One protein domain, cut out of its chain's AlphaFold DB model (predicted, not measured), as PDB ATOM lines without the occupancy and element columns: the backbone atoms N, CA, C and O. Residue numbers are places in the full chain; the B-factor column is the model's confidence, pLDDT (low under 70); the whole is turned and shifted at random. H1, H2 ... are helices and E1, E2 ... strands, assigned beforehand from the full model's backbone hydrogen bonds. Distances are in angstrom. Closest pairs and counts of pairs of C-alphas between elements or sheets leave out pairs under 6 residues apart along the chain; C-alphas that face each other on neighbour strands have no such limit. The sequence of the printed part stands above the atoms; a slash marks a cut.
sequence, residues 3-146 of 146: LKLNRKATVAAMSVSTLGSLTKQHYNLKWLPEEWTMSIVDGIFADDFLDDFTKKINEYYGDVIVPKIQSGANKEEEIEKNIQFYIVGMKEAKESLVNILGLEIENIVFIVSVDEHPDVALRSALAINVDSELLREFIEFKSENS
ATOM      1  N   LEU A   3     378.349 325.095 199.114       72.88
ATOM      2  CA  LEU A   3     379.618 325.740 199.388       72.88
ATOM      3  C   LEU A   3     379.822 325.791 200.906       72.88
ATOM      4  O   LEU A   3     379.172 326.572 201.600       72.88
ATOM      5  N   LYS A   4     380.689 324.931 201.441       73.81
ATOM      6  CA  LYS A   4     381.025 324.892 202.866       73.81
ATOM      7  C   LYS A   4     382.194 325.826 203.146       73.81
ATOM      8  O   LYS A   4     383.291 325.624 202.641       73.81
ATOM      9  N   LEU A   5     381.959 326.838 203.962       69.94
ATOM     10  CA  LEU A   5     382.951 327.801 204.388       69.94
ATOM     11  C   LEU A   5     383.508 327.437 205.766       69.94
ATOM     12  O   LEU A   5     382.780 326.964 206.641       69.94
ATOM     13  N   ASN A   6     384.791 327.718 205.994       70.81
ATOM     14  CA  ASN A   6     385.351 327.668 207.345       70.81
ATOM     15  C   ASN A   6     384.719 328.745 208.256       70.81
ATOM     16  O   ASN A   6     384.087 329.690 207.781       70.81
ATOM     17  N   ARG A   7     384.978 328.678 209.570       69.56
ATOM     18  CA  ARG A   7     384.460 329.650 210.561       69.56
ATOM     19  C   ARG A   7     384.730 331.132 210.259       69.56
ATOM     20  O   ARG A   7     384.119 332.007 210.851       69.56
ATOM     21  N   LYS A   8     385.723 331.432 209.416       67.94
ATOM     22  CA  LYS A   8     386.115 332.807 209.071       67.94
ATOM     23  C   LYS A   8     385.524 333.261 207.734       67.94
ATOM     24  O   LYS A   8     385.798 334.384 207.319       67.94
ATOM     25  N   ALA A   9     384.773 332.390 207.057       64.75
ATOM     26  CA  ALA A   9     384.335 332.567 205.682       64.75
ATOM     27  C   ALA A   9     385.498 332.855 204.710       64.75
ATOM     28  O   ALA A   9     385.381 333.707 203.835       64.75
ATOM     29  N   THR A  10     386.644 332.178 204.874       58.12
ATOM     30  CA  THR A  10     387.851 332.416 204.048       58.12
ATOM     31  C   THR A  10     388.259 331.255 203.156       58.12
ATOM     32  O   THR A  10     388.999 331.444 202.201       58.12
ATOM     33  N   VAL A  11     387.801 330.050 203.476       61.19
ATOM     34  CA  VAL A  11     388.082 328.837 202.704       61.19
ATOM     35  C   VAL A  11     386.752 328.231 202.347       61.19
ATOM     36  O   VAL A  11     385.924 328.081 203.244       61.19
ATOM     37  N   ALA A  12     386.573 327.884 201.078       60.41
ATOM     38  CA  ALA A  12     385.353 327.294 200.572       60.41
ATOM     39  C   ALA A  12     385.637 325.891 200.027       60.41
ATOM     40  O   ALA A  12     386.499 325.718 199.173       60.41
ATOM     41  N   ALA A  13     384.899 324.896 200.509       59.22
ATOM     42  CA  ALA A  13     384.841 323.574 199.916       59.22
ATOM     43  C   ALA A  13     383.505 323.411 199.192       59.22
ATOM     44  O   ALA A  13     382.446 323.556 199.801       59.22
ATOM     45  N   MET A  14     383.540 323.139 197.887       60.59
ATOM     46  CA  MET A  14     382.326 322.877 197.120       60.59
ATOM     47  C   MET A  14     382.012 321.384 197.126       60.59
ATOM     48  O   MET A  14     382.893 320.544 196.959       60.59
ATOM     49  N   SER A  15     380.742 321.039 197.302       63.47
ATOM     50  CA  SER A  15     380.278 319.656 197.253       63.47
ATOM     51  C   SER A  15     378.941 319.554 196.530       63.47
ATOM     52  O   SER A  15     378.047 320.393 196.675       63.47
ATOM     53  N   VAL A  16     378.794 318.509 195.719       57.78
ATOM     54  CA  VAL A  16     377.573 318.221 194.964       57.78
ATOM     55  C   VAL A  16     377.166 316.792 195.268       57.78
ATOM     56  O   VAL A  16     377.910 315.858 194.989       57.78
ATOM     57  N   SER A  17     375.967 316.617 195.814       59.22
ATOM     58  CA  SER A  17     375.385 315.289 195.964       59.22
ATOM     59  C   SER A  17     374.591 314.933 194.711       59.22
ATOM     60  O   SER A  17     373.774 315.726 194.238       59.22
ATOM     61  N   THR A  18     374.849 313.752 194.149       59.56
ATOM     62  CA  THR A  18     374.072 313.193 193.034       59.56
ATOM     63  C   THR A  18     373.019 312.224 193.564       59.56
ATOM     64  O   THR A  18     373.203 311.614 194.618       59.56
ATOM     65  N   LEU A  19     371.938 311.996 192.809       57.19
ATOM     66  CA  LEU A  19     370.905 311.007 193.161       57.19
ATOM     67  C   LEU A  19     371.501 309.604 193.416       57.19
ATOM     68  O   LEU A  19     371.059 308.876 194.304       57.19
ATOM     69  N   GLY A  20     372.554 309.239 192.676       50.94
ATOM     70  CA  GLY A  20     373.287 307.987 192.878       50.94
ATOM     71  C   GLY A  20     374.093 307.946 194.181       50.94
ATOM     72  O   GLY A  20     374.172 306.894 194.810       50.94
ATOM     73  N   SER A  21     374.658 309.077 194.612       57.25
ATOM     74  CA  SER A  21     375.372 309.186 195.892       57.25
ATOM     75  C   SER A  21     374.403 309.130 197.079       57.25
ATOM     76  O   SER A  21     374.615 308.352 198.009       57.25
ATOM     77  N   LEU A  22     373.272 309.840 197.000       57.19
ATOM     78  CA  LEU A  22     372.216 309.818 198.023       57.19
ATOM     79  C   LEU A  22     371.632 308.422 198.269       57.19
ATOM     80  O   LEU A  22     371.283 308.085 199.394       57.19
ATOM     81  N   THR A  23     371.527 307.602 197.225       57.03
ATOM     82  CA  THR A  23     370.917 306.267 197.314       57.03
ATOM     83  C   THR A  23     371.896 305.166 197.721       57.03
ATOM     84  O   THR A  23     371.452 304.126 198.202       57.03
ATOM     85  N   LYS A  24     373.209 305.363 197.539       57.78
ATOM     86  CA  LYS A  24     374.226 304.316 197.761       57.78
ATOM     87  C   LYS A  24     375.205 304.600 198.896       57.78
ATOM     88  O   LYS A  24     375.706 303.652 199.487       57.78
ATOM     89  N   GLN A  25     375.516 305.868 199.153       55.22
ATOM     90  CA  GLN A  25     376.578 306.280 200.080       55.22
ATOM     91  C   GLN A  25     376.036 307.149 201.218       55.22
ATOM     92  O   GLN A  25     376.430 306.962 202.361       55.22
ATOM     93  N   HIS A  26     375.084 308.035 200.920       55.41
ATOM     94  CA  HIS A  26     374.548 309.023 201.863       55.41
ATOM     95  C   HIS A  26     373.059 308.790 202.165       55.41
ATOM     96  O   HIS A  26     372.271 309.735 202.240       55.41
ATOM     97  N   TYR A  27     372.657 307.522 202.298       52.84
ATOM     98  CA  TYR A  27     371.267 307.143 202.567       52.84
ATOM     99  C   TYR A  27     370.787 307.799 203.874       52.84
ATOM    100  O   TYR A  27     371.409 307.615 204.915       52.84
ATOM    101  N   ASN A  28     369.697 308.575 203.812       60.41
ATOM    102  CA  ASN A  28     369.164 309.445 204.882       60.41
ATOM    103  C   ASN A  28     369.995 310.694 205.252       60.41
ATOM    104  O   ASN A  28     369.649 311.380 206.208       60.41
ATOM    105  N   LEU A  29     371.036 311.050 204.495       66.69
ATOM    106  CA  LEU A  29     371.908 312.205 204.782       66.69
ATOM    107  C   LEU A  29     371.744 313.325 203.732       66.69
ATOM    108  O   LEU A  29     372.644 314.127 203.493       66.69
ATOM    109  N   LYS A  30     370.576 313.388 203.073       67.81
ATOM    110  CA  LYS A  30     370.278 314.288 201.939       67.81
ATOM    111  C   LYS A  30     370.317 315.782 202.276       67.81
ATOM    112  O   LYS A  30     370.357 316.591 201.373       67.81
ATOM    113  N   TRP A  31     370.346 316.194 203.531       74.06
ATOM    114  CA  TRP A  31     370.456 317.620 203.858       74.06
ATOM    115  C   TRP A  31     371.489 317.886 204.942       74.06
ATOM    116  O   TRP A  31     371.406 318.876 205.666       74.06
ATOM    117  N   LEU A  32     372.489 317.007 205.022       72.81
ATOM    118  CA  LEU A  32     373.645 317.151 205.892       72.81
ATOM    119  C   LEU A  32     374.854 317.521 205.024       72.81
ATOM    120  O   LEU A  32     375.517 316.631 204.495       72.81
ATOM    121  N   PRO A  33     375.150 318.826 204.848       64.31
ATOM    122  CA  PRO A  33     376.282 319.286 204.045       64.31
ATOM    123  C   PRO A  33     377.610 318.644 204.438       64.31
ATOM    124  O   PRO A  33     378.455 318.419 203.581       64.31
ATOM    125  N   GLU A  34     377.777 318.344 205.727       60.88
ATOM    126  CA  GLU A  34     378.968 317.709 206.295       60.88
ATOM    127  C   GLU A  34     379.211 316.314 205.714       60.88
ATOM    128  O   GLU A  34     380.346 315.971 205.390       60.88
ATOM    129  N   GLU A  35     378.131 315.573 205.477       57.62
ATOM    130  CA  GLU A  35     378.141 314.229 204.898       57.62
ATOM    131  C   GLU A  35     378.324 314.264 203.377       57.62
ATOM    132  O   GLU A  35     378.614 313.254 202.751       57.62
ATOM    133  N   TRP A  36     378.147 315.431 202.752       57.03
ATOM    134  CA  TRP A  36     378.330 315.610 201.311       57.03
ATOM    135  C   TRP A  36     379.745 316.021 200.942       57.03
ATOM    136  O   TRP A  36     380.130 315.894 199.777       57.03
ATOM    137  N   THR A  37     380.499 316.530 201.916       52.81
ATOM    138  CA  THR A  37     381.905 316.891 201.776       52.81
ATOM    139  C   THR A  37     382.754 315.638 201.578       52.81
ATOM    140  O   THR A  37     383.495 315.213 202.461       52.81
ATOM    141  N   MET A  38     382.711 315.065 200.370       47.12
ATOM    142  CA  MET A  38     383.891 314.401 199.831       47.12
ATOM    143  C   MET A  38     385.007 315.431 199.905       47.12
ATOM    144  O   MET A  38     384.959 316.484 199.268       47.12
ATOM    145  N   SER A  39     385.936 315.177 200.812       39.44
ATOM    146  CA  SER A  39     386.989 316.105 201.156       39.44
ATOM    147  C   SER A  39     387.745 316.481 199.878       39.44
ATOM    148  O   SER A  39     388.039 315.610 199.058       39.44
ATOM    149  N   ILE A  40     388.126 317.754 199.732       42.47
ATOM    150  CA  ILE A  40     389.134 318.230 198.758       42.47
ATOM    151  C   ILE A  40     390.525 317.682 199.158       42.47
ATOM    152  O   ILE A  40     391.518 318.393 199.232       42.47
ATOM    153  N   VAL A  41     390.583 316.419 199.567       36.53
ATOM    154  CA  VAL A  41     391.763 315.725 200.081       36.53
ATOM    155  C   VAL A  41     392.155 314.605 199.119       36.53
ATOM    156  O   VAL A  41     393.334 314.280 199.030       36.53
ATOM    157  N   ASP A  42     391.229 314.120 198.288       37.06
ATOM    158  CA  ASP A  42     391.556 313.239 197.171       37.06
ATOM    159  C   ASP A  42     391.631 314.086 195.900       37.06
ATOM    160  O   ASP A  42     390.621 314.295 195.232       37.06
ATOM    161  N   GLY A  43     392.821 314.643 195.634       38.50
ATOM    162  CA  GLY A  43     393.166 315.624 194.590       38.50
ATOM    163  C   GLY A  43     392.824 315.245 193.144       38.50
ATOM    164  O   GLY A  43     393.702 315.136 192.296       38.50
ATOM    165  N   ILE A  44     391.539 315.051 192.865       43.28
ATOM    166  CA  ILE A  44     390.981 314.645 191.574       43.28
ATOM    167  C   ILE A  44     390.060 315.750 191.017       43.28
ATOM    168  O   ILE A  44     389.818 315.782 189.816       43.28
ATOM    169  N   PHE A  45     389.603 316.700 191.850       43.06
ATOM    170  CA  PHE A  45     388.673 317.772 191.444       43.06
ATOM    171  C   PHE A  45     388.964 319.161 192.041       43.06
ATOM    172  O   PHE A  45     388.093 320.032 191.996       43.06
ATOM    173  N   ALA A  46     390.155 319.400 192.600       44.31
ATOM    174  CA  ALA A  46     390.606 320.773 192.830       44.31
ATOM    175  C   ALA A  46     390.956 321.365 191.458       44.31
ATOM    176  O   ALA A  46     392.054 321.178 190.948       44.31
ATOM    177  N   ASP A  47     389.955 321.943 190.796       53.47
ATOM    178  CA  ASP A  47     390.159 322.715 189.575       53.47
ATOM    179  C   ASP A  47     391.050 323.914 189.931       53.47
ATOM    180  O   ASP A  47     390.825 324.539 190.973       53.47
ATOM    181  N   ASP A  48     392.041 324.250 189.098       56.31
ATOM    182  CA  ASP A  48     393.017 325.328 189.355       56.31
ATOM    183  C   ASP A  48     392.324 326.647 189.766       56.31
ATOM    184  O   ASP A  48     392.853 327.459 190.527       56.31
ATOM    185  N   PHE A  49     391.089 326.838 189.289       54.53
ATOM    186  CA  PHE A  49     390.204 327.934 189.658       54.53
ATOM    187  C   PHE A  49     389.836 327.977 191.151       54.53
ATOM    188  O   PHE A  49     389.870 329.049 191.752       54.53
ATOM    189  N   LEU A  50     389.457 326.847 191.758       56.06
ATOM    190  CA  LEU A  50     389.060 326.791 193.171       56.06
ATOM    191  C   LEU A  50     390.254 327.039 194.091       56.06
ATOM    192  O   LEU A  50     390.107 327.716 195.113       56.06
ATOM    193  N   ASP A  51     391.428 326.545 193.704       62.56
ATOM    194  CA  ASP A  51     392.675 326.793 194.419       62.56
ATOM    195  C   ASP A  51     393.070 328.273 194.335       62.56
ATOM    196  O   ASP A  51     393.356 328.892 195.365       62.56
ATOM    197  N   ASP A  52     393.012 328.883 193.145       63.56
ATOM    198  CA  ASP A  52     393.313 330.310 192.964       63.56
ATOM    199  C   ASP A  52     392.295 331.212 193.679       63.56
ATOM    200  O   ASP A  52     392.664 332.185 194.341       63.56
ATOM    201  N   PHE A  53     391.008 330.865 193.624       64.25
ATOM    202  CA  PHE A  53     389.959 331.567 194.355       64.25
ATOM    203  C   PHE A  53     390.178 331.477 195.876       64.25
ATOM    204  O   PHE A  53     390.179 332.497 196.568       64.25
ATOM    205  N   THR A  54     390.431 330.274 196.401       65.38
ATOM    206  CA  THR A  54     390.693 330.047 197.832       65.38
ATOM    207  C   THR A  54     391.934 330.803 198.291       65.38
ATOM    208  O   THR A  54     391.938 331.421 199.358       65.38
ATOM    209  N   LYS A  55     392.990 330.795 197.475       71.69
ATOM    210  CA  LYS A  55     394.205 331.562 197.726       71.69
ATOM    211  C   LYS A  55     393.902 333.058 197.814       71.69
ATOM    212  O   LYS A  55     394.232 333.666 198.829       71.69
ATOM    213  N   LYS A  56     393.207 333.631 196.827       69.81
ATOM    214  CA  LYS A  56     392.851 335.061 196.795       69.81
ATOM    215  C   LYS A  56     391.990 335.493 197.976       69.81
ATOM    216  O   LYS A  56     392.209 336.572 198.521       69.81
ATOM    217  N   ILE A  57     391.030 334.673 198.401       69.12
ATOM    218  CA  ILE A  57     390.212 334.994 199.577       69.12
ATOM    219  C   ILE A  57     391.047 334.935 200.860       69.12
ATOM    220  O   ILE A  57     390.899 335.803 201.722       69.12
ATOM    221  N   ASN A  58     391.942 333.955 201.001       71.75
ATOM    222  CA  ASN A  58     392.841 333.891 202.153       71.75
ATOM    223  C   ASN A  58     393.820 335.072 202.188       71.75
ATOM    224  O   ASN A  58     394.037 335.630 203.264       71.75
ATOM    225  N   GLU A  59     394.361 335.479 201.038       79.69
ATOM    226  CA  GLU A  59     395.189 336.684 200.893       79.69
ATOM    227  C   GLU A  59     394.389 337.934 201.272       79.69
ATOM    228  O   GLU A  59     394.793 338.671 202.164       79.69
ATOM    229  N   TYR A  60     393.189 338.128 200.712       78.62
ATOM    230  CA  TYR A  60     392.316 339.250 201.072       78.62
ATOM    231  C   TYR A  60     391.990 339.274 202.572       78.62
ATOM    232  O   TYR A  60     392.026 340.326 203.215       78.62
ATOM    233  N   TYR A  61     391.715 338.117 203.174       76.25
ATOM    234  CA  TYR A  61     391.461 338.052 204.605       76.25
ATOM    235  C   TYR A  61     392.705 338.406 205.429       76.25
ATOM    236  O   TYR A  61     392.603 339.168 206.390       76.25
ATOM    237  N   GLY A  62     393.870 337.869 205.066       79.62
ATOM    238  CA  GLY A  62     395.136 338.132 205.749       79.62
ATOM    239  C   GLY A  62     395.597 339.583 205.626       79.62
ATOM    240  O   GLY A  62     395.978 340.183 206.628       79.62
ATOM    241  N   ASP A  63     395.494 340.156 204.431       85.56
ATOM    242  CA  ASP A  63     396.086 341.452 204.097       85.56
ATOM    243  C   ASP A  63     395.127 342.625 204.325       85.56
ATOM    244  O   ASP A  63     395.565 343.749 204.569       85.56
ATOM    245  N   VAL A  64     393.811 342.387 204.265       82.81
ATOM    246  CA  VAL A  64     392.794 343.445 204.390       82.81
ATOM    247  C   VAL A  64     391.964 343.277 205.655       82.81
ATOM    248  O   VAL A  64     391.822 344.228 206.427       82.81
ATOM    249  N   ILE A  65     391.407 342.088 205.896       78.25
ATOM    250  CA  ILE A  65     390.444 341.885 206.991       78.25
ATOM    251  C   ILE A  65     391.136 341.821 208.355       78.25
ATOM    252  O   ILE A  65     390.687 342.478 209.294       78.25
ATOM    253  N   VAL A  66     392.246 341.089 208.489       82.56
ATOM    254  CA  VAL A  66     392.977 340.986 209.763       82.56
ATOM    255  C   VAL A  66     393.471 342.356 210.251       82.56
ATOM    256  O   VAL A  66     393.168 342.687 211.402       82.56
ATOM    257  N   PRO A  67     394.133 343.197 209.430       88.12
ATOM    258  CA  PRO A  67     394.533 344.537 209.858       88.12
ATOM    259  C   PRO A  67     393.343 345.426 210.222       88.12
ATOM    260  O   PRO A  67     393.398 346.139 211.223       88.12
ATOM    261  N   LYS A  68     392.233 345.347 209.472       84.31
ATOM    262  CA  LYS A  68     390.996 346.073 209.804       84.31
ATOM    263  C   LYS A  68     390.466 345.688 211.184       84.31
ATOM    264  O   LYS A  68     390.194 346.574 211.993       84.31
ATOM    265  N   ILE A  69     390.374 344.393 211.484       82.75
ATOM    266  CA  ILE A  69     389.930 343.906 212.799       82.75
ATOM    267  C   ILE A  69     390.893 344.377 213.896       82.75
ATOM    268  O   ILE A  69     390.456 344.873 214.930       82.75
ATOM    269  N   GLN A  70     392.207 344.287 213.664       87.06
ATOM    270  CA  GLN A  70     393.223 344.774 214.606       87.06
ATOM    271  C   GLN A  70     393.126 346.288 214.851       87.06
ATOM    272  O   GLN A  70     393.422 346.746 215.952       87.06
ATOM    273  N   SER A  71     392.669 347.055 213.858       90.69
ATOM    274  CA  SER A  71     392.402 348.494 213.976       90.69
ATOM    275  C   SER A  71     391.058 348.839 214.639       90.69
ATOM    276  O   SER A  71     390.714 350.015 214.738       90.69
ATOM    277  N   GLY A  72     390.310 347.837 215.112       88.56
ATOM    278  CA  GLY A  72     389.061 348.013 215.857       88.56
ATOM    279  C   GLY A  72     387.783 347.798 215.046       88.56
ATOM    280  O   GLY A  72     386.698 348.047 215.570       88.56
ATOM    281  N   ALA A  73     387.872 347.338 213.792       86.56
ATOM    282  CA  ALA A  73     386.687 346.942 213.033       86.56
ATOM    283  C   ALA A  73     385.991 345.734 213.681       86.56
ATOM    284  O   ALA A  73     386.644 344.832 214.219       86.56
ATOM    285  N   ASN A  74     384.661 345.694 213.597       89.38
ATOM    286  CA  ASN A  74     383.890 344.579 214.123       89.38
ATOM    287  C   ASN A  74     384.136 343.320 213.273       89.38
ATOM    288  O   ASN A  74     383.821 343.267 212.086       89.38
ATOM    289  N   LYS A  75     384.697 342.286 213.906       83.25
ATOM    290  CA  LYS A  75     384.998 341.004 213.264       83.25
ATOM    291  C   LYS A  75     383.752 340.301 212.716       83.25
ATOM    292  O   LYS A  75     383.839 339.706 211.647       83.25
ATOM    293  N   GLU A  76     382.637 340.339 213.436       85.00
ATOM    294  CA  GLU A  76     381.387 339.691 213.022       85.00
ATOM    295  C   GLU A  76     380.809 340.374 211.779       85.00
ATOM    296  O   GLU A  76     380.404 339.690 210.844       85.00
ATOM    297  N   GLU A  77     380.875 341.708 211.703       87.88
ATOM    298  CA  GLU A  77     380.446 342.450 210.509       87.88
ATOM    299  C   GLU A  77     381.293 342.117 209.273       87.88
ATOM    300  O   GLU A  77     380.758 341.992 208.173       87.88
ATOM    301  N   GLU A  78     382.611 341.965 209.421       84.75
ATOM    302  CA  GLU A  78     383.476 341.595 208.292       84.75
ATOM    303  C   GLU A  78     383.267 340.134 207.855       84.75
ATOM    304  O   GLU A  78     383.289 339.845 206.658       84.75
ATOM    305  N   ILE A  79     383.013 339.215 208.797       82.81
ATOM    306  CA  ILE A  79     382.623 337.833 208.470       82.81
ATOM    307  C   ILE A  79     381.291 337.825 207.714       82.81
ATOM    308  O   ILE A  79     381.188 337.163 206.682       82.81
ATOM    309  N   GLU A  80     380.305 338.603 208.164       88.12
ATOM    310  CA  GLU A  80     379.013 338.696 207.486       88.12
ATOM    311  C   GLU A  80     379.152 339.237 206.061       88.12
ATOM    312  O   GLU A  80     378.570 338.678 205.132       88.12
ATOM    313  N   LYS A  81     379.981 340.267 205.845       85.25
ATOM    314  CA  LYS A  81     380.278 340.774 204.493       85.25
ATOM    315  C   LYS A  81     380.839 339.680 203.589       85.25
ATOM    316  O   LYS A  81     380.402 339.553 202.448       85.25
ATOM    317  N   ASN A  82     381.765 338.866 204.097       81.81
ATOM    318  CA  ASN A  82     382.320 337.748 203.335       81.81
ATOM    319  C   ASN A  82     381.243 336.716 202.987       81.81
ATOM    320  O   ASN A  82     381.150 336.306 201.833       81.81
ATOM    321  N   ILE A  83     380.391 336.338 203.946       86.56
ATOM    322  CA  ILE A  83     379.279 335.412 203.692       86.56
ATOM    323  C   ILE A  83     378.353 335.962 202.599       86.56
ATOM    324  O   ILE A  83     377.987 335.227 201.682       86.56
ATOM    325  N   GLN A  84     378.021 337.254 202.638       88.94
ATOM    326  CA  GLN A  84     377.189 337.885 201.611       88.94
ATOM    327  C   GLN A  84     377.834 337.853 200.224       88.94
ATOM    328  O   GLN A  84     377.144 337.561 199.248       88.94
ATOM    329  N   PHE A  85     379.150 338.070 200.118       83.38
ATOM    330  CA  PHE A  85     379.855 337.923 198.840       83.38
ATOM    331  C   PHE A  85     379.707 336.514 198.259       83.38
ATOM    332  O   PHE A  85     379.435 336.368 197.069       83.38
ATOM    333  N   TYR A  86     379.814 335.478 199.094       84.69
ATOM    334  CA  TYR A  86     379.604 334.097 198.658       84.69
ATOM    335  C   TYR A  86     378.169 333.817 198.224       84.69
ATOM    336  O   TYR A  86     377.959 333.136 197.223       84.69
ATOM    337  N   ILE A  87     377.181 334.347 198.949       88.81
ATOM    338  CA  ILE A  87     375.766 334.193 198.594       88.81
ATOM    339  C   ILE A  87     375.488 334.835 197.231       88.81
ATOM    340  O   ILE A  87     374.885 334.194 196.371       88.81
ATOM    341  N   VAL A  88     375.962 336.066 197.013       87.25
ATOM    342  CA  VAL A  88     375.804 336.775 195.734       87.25
ATOM    343  C   VAL A  88     376.495 336.014 194.604       87.25
ATOM    344  O   VAL A  88     375.859 335.723 193.596       87.25
ATOM    345  N   GLY A  89     377.753 335.605 194.793       81.69
ATOM    346  CA  GLY A  89     378.491 334.857 193.773       81.69
ATOM    347  C   GLY A  89     377.839 333.516 193.420       81.69
ATOM    348  O   GLY A  89     377.739 333.162 192.248       81.69
ATOM    349  N   MET A  90     377.325 332.782 194.413       83.50
ATOM    350  CA  MET A  90     376.592 331.530 194.184       83.50
ATOM    351  C   MET A  90     375.280 331.751 193.425       83.50
ATOM    352  O   MET A  90     374.900 330.909 192.609       83.50
ATOM    353  N   LYS A  91     374.596 332.873 193.671       90.38
ATOM    354  CA  LYS A  91     373.389 333.254 192.935       90.38
ATOM    355  C   LYS A  91     373.687 333.547 191.472       90.38
ATOM    356  O   LYS A  91     373.077 332.924 190.608       90.38
ATOM    357  N   GLU A  92     374.664 334.407 191.200       85.50
ATOM    358  CA  GLU A  92     375.082 334.730 189.832       85.50
ATOM    359  C   GLU A  92     375.552 333.477 189.077       85.50
ATOM    360  O   GLU A  92     375.187 333.260 187.919       85.50
ATOM    361  N   ALA A  93     376.299 332.592 189.747       79.81
ATOM    362  CA  ALA A  93     376.722 331.319 189.174       79.81
ATOM    363  C   ALA A  93     375.527 330.417 188.825       79.81
ATOM    364  O   ALA A  93     375.489 329.847 187.732       79.81
ATOM    365  N   LYS A  94     374.533 330.298 189.718       86.62
ATOM    366  CA  LYS A  94     373.321 329.514 189.447       86.62
ATOM    367  C   LYS A  94     372.532 330.094 188.275       86.62
ATOM    368  O   LYS A  94     372.164 329.342 187.376       86.62
ATOM    369  N   GLU A  95     372.311 331.405 188.251       87.00
ATOM    370  CA  GLU A  95     371.620 332.094 187.153       87.00
ATOM    371  C   GLU A  95     372.342 331.869 185.813       87.00
ATOM    372  O   GLU A  95     371.714 331.542 184.805       87.00
ATOM    373  N   SER A  96     373.677 331.938 185.806       81.25
ATOM    374  CA  SER A  96     374.476 331.614 184.623       81.25
ATOM    375  C   SER A  96     374.314 330.155 184.186       81.25
ATOM    376  O   SER A  96     374.223 329.886 182.988       81.25
ATOM    377  N   LEU A  97     374.274 329.200 185.120       78.19
ATOM    378  CA  LEU A  97     374.075 327.784 184.798       78.19
ATOM    379  C   LEU A  97     372.676 327.515 184.232       78.19
ATOM    380  O   LEU A  97     372.566 326.753 183.276       78.19
ATOM    381  N   VAL A  98     371.631 328.164 184.754       85.75
ATOM    382  CA  VAL A  98     370.269 328.092 184.192       85.75
ATOM    383  C   VAL A  98     370.260 328.596 182.746       85.75
ATOM    384  O   VAL A  98     369.705 327.937 181.869       85.75
ATOM    385  N   ASN A  99     370.938 329.712 182.467       84.56
ATOM    386  CA  ASN A  99     371.026 330.264 181.112       84.56
ATOM    387  C   ASN A  99     371.750 329.334 180.122       84.56
ATOM    388  O   ASN A  99     371.403 329.307 178.943       84.56
ATOM    389  N   ILE A 100     372.758 328.586 180.581       82.19
ATOM    390  CA  ILE A 100     373.586 327.718 179.727       82.19
ATOM    391  C   ILE A 100     372.972 326.320 179.565       82.19
ATOM    392  O   ILE A 100     373.014 325.753 178.473       82.19
ATOM    393  N   LEU A 101     372.438 325.747 180.646       79.38
ATOM    394  CA  LEU A 101     372.040 324.335 180.731       79.38
ATOM    395  C   LEU A 101     370.519 324.131 180.800       79.38
ATOM    396  O   LEU A 101     370.053 323.005 180.633       79.38
ATOM    397  N   GLY A 102     369.746 325.198 181.008       83.69
ATOM    398  CA  GLY A 102     368.286 325.176 181.047       83.69
ATOM    399  C   GLY A 102     367.681 325.099 182.453       83.69
ATOM    400  O   GLY A 102     368.373 325.048 183.471       83.69
ATOM    401  N   LEU A 103     366.346 325.087 182.491       87.94
ATOM    402  CA  LEU A 103     365.539 325.235 183.711       87.94
ATOM    403  C   LEU A 103     365.664 324.068 184.701       87.94
ATOM    404  O   LEU A 103     365.365 324.235 185.876       87.94
ATOM    405  N   GLU A 104     366.174 322.907 184.284       81.88
ATOM    406  CA  GLU A 104     366.447 321.779 185.193       81.88
ATOM    407  C   GLU A 104     367.395 322.172 186.342       81.88
ATOM    408  O   GLU A 104     367.313 321.638 187.451       81.88
ATOM    409  N   ILE A 105     368.271 323.158 186.110       82.81
ATOM    410  CA  ILE A 105     369.168 323.703 187.133       82.81
ATOM    411  C   ILE A 105     368.401 324.439 188.241       82.81
ATOM    412  O   ILE A 105     368.868 324.482 189.381       82.81
ATOM    413  N   GLU A 106     367.215 324.987 187.963       87.25
ATOM    414  CA  GLU A 106     366.408 325.691 188.967       87.25
ATOM    415  C   GLU A 106     366.017 324.769 190.126       87.25
ATOM    416  O   GLU A 106     366.059 325.196 191.286       87.25
ATOM    417  N   ASN A 107     365.760 323.491 189.831       85.44
ATOM    418  CA  ASN A 107     365.424 322.486 190.834       85.44
ATOM    419  C   ASN A 107     366.633 322.087 191.705       85.44
ATOM    420  O   ASN A 107     366.465 321.571 192.803       85.44
ATOM    421  N   ILE A 108     367.873 322.359 191.282       84.06
ATOM    422  CA  ILE A 108     369.060 322.080 192.101       84.06
ATOM    423  C   ILE A 108     369.201 323.151 193.185       84.06
ATOM    424  O   ILE A 108     369.409 324.323 192.885       84.06
ATOM    425  N   VAL A 109     369.185 322.759 194.459       87.75
ATOM    426  CA  VAL A 109     369.354 323.702 195.579       87.75
ATOM    427  C   VAL A 109     370.828 324.042 195.788       87.75
ATOM    428  O   VAL A 109     371.664 323.149 195.953       87.75
ATOM    429  N   PHE A 110     371.153 325.332 195.774       87.38
ATOM    430  CA  PHE A 110     372.475 325.896 196.046       87.38
ATOM    431  C   PHE A 110     372.477 326.525 197.439       87.38
ATOM    432  O   PHE A 110     371.624 327.361 197.724       87.38
ATOM    433  N   ILE A 111     373.421 326.147 198.299       89.31
ATOM    434  CA  ILE A 111     373.511 326.677 199.669       89.31
ATOM    435  C   ILE A 111     374.948 327.033 200.040       89.31
ATOM    436  O   ILE A 111     375.898 326.434 199.537       89.31
ATOM    437  N   VAL A 112     375.090 327.972 200.969       87.44
ATOM    438  CA  VAL A 112     376.336 328.294 201.671       87.44
ATOM    439  C   VAL A 112     376.209 327.781 203.104       87.44
ATOM    440  O   VAL A 112     375.206 328.042 203.755       87.44
ATOM    441  N   SER A 113     377.197 327.053 203.615       84.81
ATOM    442  CA  SER A 113     377.203 326.524 204.988       84.81
ATOM    443  C   SER A 113     378.430 327.025 205.737       84.81
ATOM    444  O   SER A 113     379.512 327.018 205.166       84.81
ATOM    445  N   VAL A 114     378.293 327.423 207.002       83.06
ATOM    446  CA  VAL A 114     379.404 327.904 207.844       83.06
ATOM    447  C   VAL A 114     379.277 327.256 209.224       83.06
ATOM    448  O   VAL A 114     378.219 327.362 209.836       83.06
ATOM    449  N   ASP A 115     380.337 326.610 209.724       72.81
ATOM    450  CA  ASP A 115     380.270 325.784 210.949       72.81
ATOM    451  C   ASP A 115     379.799 326.558 212.204       72.81
ATOM    452  O   ASP A 115     379.085 326.010 213.037       72.81
ATOM    453  N   GLU A 116     380.162 327.839 212.340       77.75
ATOM    454  CA  GLU A 116     379.775 328.688 213.487       77.75
ATOM    455  C   GLU A 116     378.509 329.532 213.223       77.75
ATOM    456  O   GLU A 116     378.056 330.253 214.109       77.75
ATOM    457  N   HIS A 117     377.914 329.434 212.028       81.94
ATOM    458  CA  HIS A 117     376.717 330.191 211.643       81.94
ATOM    459  C   HIS A 117     375.683 329.265 210.970       81.94
ATOM    460  O   HIS A 117     375.554 329.242 209.739       81.94
ATOM    461  N   PRO A 118     374.946 328.462 211.764       80.69
ATOM    462  CA  PRO A 118     374.025 327.447 211.244       80.69
ATOM    463  C   PRO A 118     372.846 328.040 210.452       80.69
ATOM    464  O   PRO A 118     372.286 327.369 209.580       80.69
ATOM    465  N   ASP A 119     372.507 329.309 210.698       88.06
ATOM    466  CA  ASP A 119     371.481 330.067 209.974       88.06
ATOM    467  C   ASP A 119     371.847 330.308 208.499       88.06
ATOM    468  O   ASP A 119     370.958 330.429 207.648       88.06
ATOM    469  N   VAL A 120     373.148 330.328 208.174       89.62
ATOM    470  CA  VAL A 120     373.659 330.668 206.836       89.62
ATOM    471  C   VAL A 120     373.119 329.717 205.779       89.62
ATOM    472  O   VAL A 120     372.739 330.160 204.694       89.62
ATOM    473  N   ALA A 121     373.007 328.430 206.105       89.88
ATOM    474  CA  ALA A 121     372.488 327.421 205.188       89.88
ATOM    475  C   ALA A 121     371.054 327.727 204.749       89.88
ATOM    476  O   ALA A 121     370.753 327.672 203.558       89.88
ATOM    477  N   LEU A 122     370.183 328.105 205.688       91.94
ATOM    478  CA  LEU A 122     368.792 328.420 205.377       91.94
ATOM    479  C   LEU A 122     368.672 329.748 204.624       91.94
ATOM    480  O   LEU A 122     368.054 329.800 203.562       91.94
ATOM    481  N   ARG A 123     369.296 330.824 205.125       93.88
ATOM    482  CA  ARG A 123     369.172 332.144 204.484       93.88
ATOM    483  C   ARG A 123     369.815 332.195 203.099       93.88
ATOM    484  O   ARG A 123     369.278 332.847 202.210       93.88
ATOM    485  N   SER A 124     370.929 331.491 202.889       93.88
ATOM    486  CA  SER A 124     371.559 331.399 201.568       93.88
ATOM    487  C   SER A 124     370.691 330.608 200.594       93.88
ATOM    488  O   SER A 124     370.513 331.053 199.462       93.88
ATOM    489  N   ALA A 125     370.070 329.506 201.034       93.44
ATOM    490  CA  ALA A 125     369.139 328.751 200.203       93.44
ATOM    491  C   ALA A 125     367.983 329.631 199.708       93.44
ATOM    492  O   ALA A 125     367.674 329.625 198.519       93.44
ATOM    493  N   LEU A 126     367.399 330.427 200.605       95.00
ATOM    494  CA  LEU A 126     366.315 331.354 200.279       95.00
ATOM    495  C   LEU A 126     366.764 332.506 199.366       95.00
ATOM    496  O   LEU A 126     365.979 332.986 198.555       95.00
ATOM    497  N   ALA A 127     368.012 332.961 199.486       95.94
ATOM    498  CA  ALA A 127     368.535 334.067 198.686       95.94
ATOM    499  C   ALA A 127     368.946 333.652 197.260       95.94
ATOM    500  O   ALA A 127     368.822 334.450 196.325       95.94
ATOM    501  N   ILE A 128     369.464 332.428 197.106       94.19
ATOM    502  CA  ILE A 128     370.078 331.929 195.867       94.19
ATOM    503  C   ILE A 128     369.056 331.240 194.957       94.19
ATOM    504  O   ILE A 128     369.163 331.324 193.735       94.19
ATOM    505  N   ASN A 129     368.100 330.505 195.530       94.44
ATOM    506  CA  ASN A 129     367.245 329.599 194.769       94.44
ATOM    507  C   ASN A 129     365.869 330.205 194.504       94.44
ATOM    508  O   ASN A 129     365.277 330.838 195.374       94.44
ATOM    509  N   VAL A 130     365.340 329.944 193.309       93.88
ATOM    510  CA  VAL A 130     363.906 330.093 193.035       93.88
ATOM    511  C   VAL A 130     363.124 328.966 193.711       93.88
ATOM    512  O   VAL A 130     363.695 327.927 194.054       93.88
ATOM    513  N   ASP A 131     361.823 329.181 193.903       93.31
ATOM    514  CA  ASP A 131     360.930 328.180 194.487       93.31
ATOM    515  C   ASP A 131     360.947 326.880 193.670       93.31
ATOM    516  O   ASP A 131     360.784 326.888 192.449       93.31
ATOM    517  N   SER A 132     361.172 325.764 194.357       91.56
ATOM    518  CA  SER A 132     361.261 324.433 193.766       91.56
ATOM    519  C   SER A 132     360.910 323.368 194.799       91.56
ATOM    520  O   SER A 132     360.961 323.612 196.007       91.56
ATOM    521  N   GLU A 133     360.567 322.168 194.333       89.94
ATOM    522  CA  GLU A 133     360.260 321.034 195.212       89.94
ATOM    523  C   GLU A 133     361.428 320.739 196.162       89.94
ATOM    524  O   GLU A 133     361.236 320.636 197.373       89.94
ATOM    525  N   LEU A 134     362.657 320.707 195.634       87.19
ATOM    526  CA  LEU A 134     363.845 320.442 196.441       87.19
ATOM    527  C   LEU A 134     364.175 321.587 197.409       87.19
ATOM    528  O   LEU A 134     364.705 321.319 198.487       87.19
ATOM    529  N   LEU A 135     363.863 322.844 197.070       93.25
ATOM    530  CA  LEU A 135     364.028 323.956 198.011       93.25
ATOM    531  C   LEU A 135     363.053 323.826 199.187       93.25
ATOM    532  O   LEU A 135     363.460 324.010 200.332       93.25
ATOM    533  N   ARG A 136     361.788 323.485 198.918       93.19
ATOM    534  CA  ARG A 136     360.779 323.283 199.969       93.19
ATOM    535  C   ARG A 136     361.163 322.129 200.890       93.19
ATOM    536  O   ARG A 136     361.162 322.310 202.101       93.19
ATOM    537  N   GLU A 137     361.604 321.010 200.316       91.12
ATOM    538  CA  GLU A 137     362.100 319.858 201.079       91.12
ATOM    539  C   GLU A 137     363.287 320.238 201.986       91.12
ATOM    540  O   GLU A 137     363.344 319.844 203.150       91.12
ATOM    541  N   PHE A 138     364.226 321.050 201.487       90.06
ATOM    542  CA  PHE A 138     365.339 321.548 202.298       90.06
ATOM    543  C   PHE A 138     364.879 322.451 203.454       90.06
ATOM    544  O   PHE A 138     365.408 322.355 204.565       90.06
ATOM    545  N   ILE A 139     363.909 323.339 203.208       90.88
ATOM    546  CA  ILE A 139     363.361 324.246 204.227       90.88
ATOM    547  C   ILE A 139     362.644 323.457 205.328       90.88
ATOM    548  O   ILE A 139     362.829 323.761 206.510       90.88
ATOM    549  N   GLU A 140     361.856 322.448 204.956       90.38
ATOM    550  CA  GLU A 140     361.186 321.539 205.894       90.38
ATOM    551  C   GLU A 140     362.217 320.817 206.760       90.38
ATOM    552  O   GLU A 140     362.176 320.930 207.985       90.38
ATOM    553  N   PHE A 141     363.230 320.209 206.135       87.12
ATOM    554  CA  PHE A 141     364.322 319.562 206.860       87.12
ATOM    555  C   PHE A 141     365.002 320.509 207.855       87.12
ATOM    556  O   PHE A 141     365.251 320.133 209.002       87.12
ATOM    557  N   LYS A 142     365.307 321.749 207.448       85.31
ATOM    558  CA  LYS A 142     365.934 322.725 208.346       85.31
ATOM    559  C   LYS A 142     365.012 323.133 209.486       85.31
ATOM    560  O   LYS A 142     365.504 323.303 210.594       85.31
ATOM    561  N   SER A 143     363.713 323.245 209.246       81.69
ATOM    562  CA  SER A 143     362.735 323.611 210.275       81.69
ATOM    563  C   SER A 143     362.539 322.504 211.320       81.69
ATOM    564  O   SER A 143     362.286 322.805 212.481       81.69
ATOM    565  N   GLU A 144     362.694 321.238 210.929       79.50
ATOM    566  CA  GLU A 144     362.601 320.074 211.825       79.50
ATOM    567  C   GLU A 144     363.886 319.806 212.631       79.50
ATOM    568  O   GLU A 144     363.830 319.128 213.656       79.50
ATOM    569  N   ASN A 145     365.035 320.320 212.177       68.56
ATOM    570  CA  ASN A 145     366.364 320.024 212.733       68.56
ATOM    571  C   ASN A 145     367.129 321.274 213.228       68.56
ATOM    572  O   ASN A 145     368.351 321.208 213.379       68.56
ATOM    573  N   SER A 146     366.441 322.408 213.434       59.50
ATOM    574  CA  SER A 146     367.006 323.647 214.016       59.50
ATOM    575  C   SER A 146     366.755 323.770 215.516       59.50
ATOM    576  O   SER A 146     365.706 323.281 215.987       59.50
TER     577      SER A 146
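This is residues 3 to 146 of the 146 residues of an uncharacterized protein of Chryseobacterium jejuense (UniProt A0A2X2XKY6). A small sheet of three short strands, E2, E1 and E3, is the core, with the long helix H4 over one face, the short H2 on the opposite face but over none of the strands, and H6 alongside the edge strand E3. H3 and H4 form a narrow V joined at residues 71 to 74, with the H3 arm passing by E2; H7 folds back beside H6, and H1 lies farthest out. The printed part has 144 residues with seven named helices and three named strands, in the order E1 E2 H1 H2 H3 H4 H5 E3 H6 H7. The sheet is mixed, in the order E2 E1 E3, and the class is mostly helix. The whole is compact, with a radius of gyration of the C-alphas of 16.0 A and spans of 48 by 35 by 30 A.

The inner strand E1, residues 3 to 5, is parallel to E3, residues 111 to 114, at 15 degrees, with N 5 and O 113 within hydrogen-bond range at 2.7 A. E1 forms an antiparallel hairpin with E2, residues 12 to 15, at 147 degrees, with N 4 and O 13 at 2.8 A. H4, residues 75 to 101, is on the sheet at a height of 8.3 A, over E3 and only just over E1, with 3 C-alphas falling on E1; it runs along the strands, at 14 degrees to E3 on the local plane. The closest C-alphas of H4 and E3, those of Ile 87 and Val 112, are 6.7 A apart. H2, residues 33 to 36, is on the opposite face from H4, also at a height of 8.3 A. H3, residues 48 to 70, only grazes the sheet with residues 50 to 57; it is close to H4 but not clearly touching it, with the C-alphas of Ile 69 and Lys 75 closest at 5.7 A. H6, residues 119 to 128, stands at the sheet's level; it touches H4 residues 83 to 94, closest at the C-alphas of Lys 91 and Ile 128, 4.6 A. H6 and H7, residues 133 to 144, form a helical hairpin and only just touch, with 3 pairs of C-alphas within 8 A, the closest those of Leu 122 and Ile 139, 6.9 A. H5, residues 103 to 107, touches H4 at the C-alphas of Val 98 and Ile 105, 5.4 A. H1, residues 19 to 24, touches no helix and is not on the sheet. Every O i to N i+4 pair is within hydrogen-bond range in H1, H4, H6 and H7, against 17 of 19 in H3 and 0 of 1 in H5, where 2 of 2 O i to N i+3 pairs are; H2 is too short for an i+4 pair.

E1 begins at C-alpha 3, (379.618, 325.740, 199.388). H4 measures 38.8 A, from C-alpha 75 at (384.998, 341.004, 213.264); H3 measures 31.9 A and has a kink of 25 degrees near residue 61. H7, 16.8 A, ends at C-alpha 144, (362.601, 320.074, 211.825).

The two C-alphas farthest apart, those of Lys 24 and Ser 71, are 50.4 A apart. The printed part has no cut, and the link from H2 to H3 is long, with 11 residues. The mean pLDDT of the printed part is 75.2; 51 residues are under 70, among them 7 to 30 and 33 to 54.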